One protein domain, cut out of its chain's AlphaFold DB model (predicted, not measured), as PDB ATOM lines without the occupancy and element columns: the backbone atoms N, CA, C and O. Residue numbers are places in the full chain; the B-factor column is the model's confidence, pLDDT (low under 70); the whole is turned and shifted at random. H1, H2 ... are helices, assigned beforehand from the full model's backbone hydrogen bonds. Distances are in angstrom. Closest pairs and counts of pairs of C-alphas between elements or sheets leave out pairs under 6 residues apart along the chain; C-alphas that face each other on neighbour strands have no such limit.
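What this domain is: This is residues 7 to 47 of the 47 residues of an uncharacterized protein of Lactobacillus sp (UniProt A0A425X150). One long helix, H1, makes nearly the whole length of the model, and a short helix, H2, folds back from its far end, so that the two meet in a corner like a lopsided V or hook. Residues 7 to 26 of H1 stick out as a free arm. The printed part has 41 residues with two named helices, H1 then H2, and no named strand; the class is all helix. It is extended, with a radius of gyration of the C-alphas of 14.3 A, and the C-alphas span 45 by 19 by 9 A, a rod in outline, with H1 along most of its length.

Where its parts are: Find C-alpha 7 at (-38.527, -16.806, 15.296); from there H1, residues 7 to 31, runs 36.2 A to C-alpha 31 at (-25.205, -49.228, 24.431). Read on through residues 32 to 35, a tight link of 4 residues, to Pro 36. There H2 begins, residues 36 to 45, and it runs 14.5 A to C-alpha 45 at (-30.478, -46.920, 33.736).

How they stand to each other: Look at residues 30 to 31, for with these alone H1 touches H2. The closest C-alphas of the two helices are those of Ala 31 and Arg 39, 6.3 A apart. The helices run opposite ways at a steep tilt of 51 degrees, and their centres are 22.5 A apart. In both H1 and H2, each backbone O of residue i is within hydrogen-bond range of the N of residue i+4 inside the helix.

The domain as a whole: The two C-alphas farthest apart are those of Glu 7 and Pro 36, at 44.9 A. The printed part has no cut and ends at Thr 47, the chain's last residue. Its mean pLDDT is 88.1, and no printed residue is under 70.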
ATOM      1  N   GLU A   7     -39.987 -16.699  15.207       89.00
ATOM      2  CA  GLU A   7     -38.527 -16.806  15.296       89.00
ATOM      3  C   GLU A   7     -38.059 -17.566  16.545       89.00
ATOM      4  O   GLU A   7     -37.184 -18.417  16.445       89.00
ATOM      5  N   ILE A   8     -38.679 -17.315  17.705       88.00
ATOM      6  CA  ILE A   8     -38.343 -17.989  18.969       88.00
ATOM      7  C   ILE A   8     -38.726 -19.467  18.890       88.00
ATOM      8  O   ILE A   8     -37.916 -20.322  19.219       88.00
ATOM      9  N   GLU A   9     -39.917 -19.771  18.374       90.38
ATOM     10  CA  GLU A   9     -40.382 -21.153  18.195       90.38
ATOM     11  C   GLU A   9     -39.472 -21.952  17.245       90.38
ATOM     12  O   GLU A   9     -39.169 -23.117  17.494       90.38
ATOM     13  N   THR A  10     -38.964 -21.297  16.196       91.56
ATOM     14  CA  THR A  10     -38.004 -21.898  15.257       91.56
ATOM     15  C   THR A  10     -36.647 -22.153  15.920       91.56
ATOM     16  O   THR A  10     -36.042 -23.199  15.696       91.56
ATOM     17  N   ILE A  11     -36.157 -21.223  16.749       90.94
ATOM     18  CA  ILE A  11     -34.902 -21.399  17.495       90.94
ATOM     19  C   ILE A  11     -35.034 -22.540  18.508       90.94
ATOM     20  O   ILE A  11     -34.148 -23.390  18.571       90.94
ATOM     21  N   ASP A  12     -36.138 -22.595  19.251       90.00
ATOM     22  CA  ASP A  12     -36.392 -23.657  20.226       90.00
ATOM     23  C   ASP A  12     -36.459 -25.034  19.553       90.00
ATOM     24  O   ASP A  12     -35.866 -25.983  20.063       90.00
ATOM     25  N   GLN A  13     -37.096 -25.148  18.381       90.75
ATOM     26  CA  GLN A  13     -37.101 -26.392  17.598       90.75
ATOM     27  C   GLN A  13     -35.705 -26.774  17.103       90.75
ATOM     28  O   GLN A  13     -35.279 -27.902  17.320       90.75
ATOM     29  N   LEU A  14     -34.942 -25.838  16.531       91.62
ATOM     30  CA  LEU A  14     -33.574 -26.120  16.076       91.62
ATOM     31  C   LEU A  14     -32.651 -26.562  17.222       91.62
ATOM     32  O   LEU A  14     -31.771 -27.405  17.027       91.62
ATOM     33  N   LEU A  15     -32.831 -25.987  18.412       90.56
ATOM     34  CA  LEU A  15     -32.106 -26.402  19.607       90.56
ATOM     35  C   LEU A  15     -32.567 -27.784  20.067       90.56
ATOM     36  O   LEU A  15     -31.717 -28.646  20.283       90.56
ATOM     37  N   ALA A  16     -33.875 -28.015  20.182       90.31
ATOM     38  CA  ALA A  16     -34.435 -29.307  20.567       90.31
ATOM     39  C   ALA A  16     -33.966 -30.430  19.632       90.31
ATOM     40  O   ALA A  16     -33.519 -31.463  20.121       90.31
ATOM     41  N   ASP A  17     -33.962 -30.195  18.320       91.25
ATOM     42  CA  ASP A  17     -33.520 -31.166  17.318       91.25
ATOM     43  C   ASP A  17     -32.027 -31.487  17.458       91.25
ATOM     44  O   ASP A  17     -31.630 -32.655  17.442       91.25
ATOM     45  N   ARG A  18     -31.178 -30.468  17.667       87.19
ATOM     46  CA  ARG A  18     -29.740 -30.684  17.906       87.19
ATOM     47  C   ARG A  18     -29.475 -31.438  19.204       87.19
ATOM     48  O   ARG A  18     -28.606 -32.307  19.230       87.19
ATOM     49  N   TRP A  19     -30.184 -31.096  20.277       89.00
ATOM     50  CA  TRP A  19     -30.029 -31.770  21.563       89.00
ATOM     51  C   TRP A  19     -30.538 -33.208  21.504       89.00
ATOM     52  O   TRP A  19     -29.854 -34.097  22.000       89.00
ATOM     53  N   ALA A  20     -31.679 -33.449  20.858       88.31
ATOM     54  CA  ALA A  20     -32.239 -34.784  20.685       88.31
ATOM     55  C   ALA A  20     -31.293 -35.693  19.890       88.31
ATOM     56  O   ALA A  20     -30.985 -36.788  20.358       88.31
ATOM     57  N   ALA A  21     -30.765 -35.214  18.755       80.69
ATOM     58  CA  ALA A  21     -29.801 -35.969  17.952       80.69
ATOM     59  C   ALA A  21     -28.530 -36.303  18.753       80.69
ATOM     60  O   ALA A  21     -28.118 -37.457  18.820       80.69
ATOM     61  N   ASN A  22     -27.957 -35.314  19.447       89.38
ATOM     62  CA  ASN A  22     -26.732 -35.514  20.222       89.38
ATOM     63  C   ASN A  22     -26.937 -36.465  21.415       89.38
ATOM     64  O   ASN A  22     -26.067 -37.269  21.730       89.38
ATOM     65  N   ILE A  23     -28.090 -36.391  22.087       87.44
ATOM     66  CA  ILE A  23     -28.418 -37.286  23.203       87.44
ATOM     67  C   ILE A  23     -28.637 -38.717  22.698       87.44
ATOM     68  O   ILE A  23     -28.154 -39.654  23.329       87.44
ATOM     69  N   GLN A  24     -29.329 -38.895  21.572       86.62
ATOM     70  CA  GLN A  24     -29.563 -40.215  20.991       86.62
ATOM     71  C   GLN A  24     -28.251 -40.896  20.586       86.62
ATOM     72  O   GLN A  24     -28.040 -42.051  20.953       86.62
ATOM     73  N   ASP A  25     -27.341 -40.166  19.940       88.06
ATOM     74  CA  ASP A  25     -26.021 -40.684  19.569       88.06
ATOM     75  C   ASP A  25     -25.192 -41.076  20.805       88.06
ATOM     76  O   ASP A  25     -24.540 -42.120  20.817       88.06
ATOM     77  N   ILE A  26     -25.241 -40.279  21.881       87.50
ATOM     78  CA  ILE A  26     -24.554 -40.595  23.145       87.50
ATOM     79  C   ILE A  26     -25.099 -41.888  23.760       87.50
ATOM     80  O   ILE A  26     -24.320 -42.730  24.216       87.50
ATOM     81  N   TRP A  27     -26.421 -42.062  23.773       86.38
ATOM     82  CA  TRP A  27     -27.037 -43.283  24.288       86.38
ATOM     83  C   TRP A  27     -26.712 -44.501  23.427       86.38
ATOM     84  O   TRP A  27     -26.397 -45.561  23.967       86.38
ATOM     85  N   GLU A  28     -26.714 -44.350  22.104       88.44
ATOM     86  CA  GLU A  28     -26.338 -45.420  21.184       88.44
ATOM     87  C   GLU A  28     -24.873 -45.844  21.396       88.44
ATOM     88  O   GLU A  28     -24.576 -47.028  21.561       88.44
ATOM     89  N   GLN A  29     -23.958 -44.880  21.520       87.38
ATOM     90  CA  GLN A  29     -22.552 -45.134  21.855       87.38
ATOM     91  C   GLN A  29     -22.391 -45.849  23.205       87.38
ATOM     92  O   GLN A  29     -21.559 -46.749  23.333       87.38
ATOM     93  N   ALA A  30     -23.185 -45.480  24.213       87.62
ATOM     94  CA  ALA A  30     -23.162 -46.133  25.518       87.62
ATOM     95  C   ALA A  30     -23.648 -47.593  25.447       87.62
ATOM     96  O   ALA A  30     -23.034 -48.464  26.068       87.62
ATOM     97  N   ALA A  31     -24.675 -47.878  24.640       87.69
ATOM     98  CA  ALA A  31     -25.205 -49.228  24.431       87.69
ATOM     99  C   ALA A  31     -24.193 -50.173  23.750       87.69
ATOM    100  O   ALA A  31     -24.126 -51.365  24.067       87.69
ATOM    101  N   TYR A  32     -23.384 -49.642  22.826       90.38
ATOM    102  CA  TYR A  32     -22.353 -50.397  22.099       90.38
ATOM    103  C   TYR A  32     -20.954 -50.295  22.713       90.38
ATOM    104  O   TYR A  32     -19.987 -50.793  22.132       90.38
ATOM    105  N   ASN A  33     -20.827 -49.686  23.891       87.88
ATOM    106  CA  ASN A  33     -19.536 -49.497  24.530       87.88
ATOM    107  C   ASN A  33     -18.902 -50.858  24.889       87.88
ATOM    108  O   ASN A  33     -19.516 -51.634  25.629       87.88
ATOM    109  N   PRO A  34     -17.690 -51.175  24.389       87.69
ATOM    110  CA  PRO A  34     -17.023 -52.442  24.692       87.69
ATOM    111  C   PRO A  34     -16.504 -52.514  26.135       87.69
ATOM    112  O   PRO A  34     -16.149 -53.594  26.603       87.69
ATOM    113  N   ASP A  35     -16.444 -51.380  26.836       91.75
ATOM    114  CA  ASP A  35     -16.087 -51.313  28.248       91.75
ATOM    115  C   ASP A  35     -17.235 -51.882  29.115       91.75
ATOM    116  O   ASP A  35     -18.323 -51.292  29.166       91.75
ATOM    117  N   PRO A  36     -17.020 -53.019  29.804       88.19
ATOM    118  CA  PRO A  36     -18.077 -53.718  30.524       88.19
ATOM    119  C   PRO A  36     -18.606 -52.927  31.723       88.19
ATOM    120  O   PRO A  36     -19.766 -53.100  32.089       88.19
ATOM    121  N   ASP A  37     -17.801 -52.058  32.337       90.50
ATOM    122  CA  ASP A  37     -18.257 -51.270  33.485       90.50
ATOM    123  C   ASP A  37     -19.111 -50.086  33.035       90.50
ATOM    124  O   ASP A  37     -20.123 -49.773  33.663       90.50
ATOM    125  N   LYS A  38     -18.782 -49.483  31.890       85.12
ATOM    126  CA  LYS A  38     -19.624 -48.439  31.288       85.12
ATOM    127  C   LYS A  38     -20.929 -49.003  30.727       85.12
ATOM    128  O   LYS A  38     -21.966 -48.358  30.866       85.12
ATOM    129  N   ARG A  39     -20.906 -50.211  30.157       88.44
ATOM    130  CA  ARG A  39     -22.122 -50.886  29.680       88.44
ATOM    131  C   ARG A  39     -23.071 -51.260  30.822       88.44
ATOM    132  O   ARG A  39     -24.265 -51.024  30.704       88.44
ATOM    133  N   LYS A  40     -22.551 -51.703  31.973       88.75
ATOM    134  CA  LYS A  40     -23.375 -51.937  33.178       88.75
ATOM    135  C   LYS A  40     -24.103 -50.683  33.663       88.75
ATOM    136  O   LYS A  40     -25.233 -50.792  34.122       88.75
ATOM    137  N   LEU A  41     -23.467 -49.508  33.599       87.56
ATOM    138  CA  LEU A  41     -24.125 -48.247  33.969       87.56
ATOM    139  C   LEU A  41     -25.292 -47.931  33.030       87.56
ATOM    140  O   LEU A  41     -26.343 -47.503  33.498       87.56
ATOM    141  N   PHE A  42     -25.118 -48.169  31.730       87.88
ATOM    142  CA  PHE A  42     -26.194 -48.046  30.750       87.88
ATOM    143  C   PHE A  42     -27.333 -49.037  31.041       87.88
ATOM    144  O   PHE A  42     -28.485 -48.626  31.156       87.88
ATOM    145  N   ASP A  43     -27.008 -50.317  31.248       88.81
ATOM    146  CA  ASP A  43     -27.995 -51.366  31.533       88.81
ATOM    147  C   ASP A  43     -28.800 -51.066  32.818       88.81
ATOM    148  O   ASP A  43     -30.012 -51.276  32.866       88.81
ATOM    149  N   ALA A  44     -28.147 -50.508  33.846       90.88
ATOM    150  CA  ALA A  44     -28.783 -50.122  35.108       90.88
ATOM    151  C   ALA A  44     -29.752 -48.931  34.988       90.88
ATOM    152  O   ALA A  44     -30.640 -48.797  35.824       90.88
ATOM    153  N   LEU A  45     -29.586 -48.062  33.986       86.38
ATOM    154  CA  LEU A  45     -30.478 -46.920  33.736       86.38
ATOM    155  C   LEU A  45     -31.704 -47.294  32.888       86.38
ATOM    156  O   LEU A  45     -32.668 -46.531  32.847       86.38
ATOM    157  N   HIS A  46     -31.663 -48.445  32.213       80.44
ATOM    158  CA  HIS A  46     -32.701 -48.919  31.291       80.44
ATOM    159  C   HIS A  46     -33.511 -50.123  31.810       80.44
ATOM    160  O   HIS A  46     -34.312 -50.679  31.054       80.44
ATOM    161  N   THR A  47     -33.327 -50.502  33.079       75.12
ATOM    162  CA  THR A  47     -34.116 -51.524  33.796       75.12
ATOM    163  C   THR A  47     -35.051 -50.857  34.798       75.12
ATOM    164  O   THR A  47     -36.212 -51.308  34.909       75.12
TER     165      THR A  47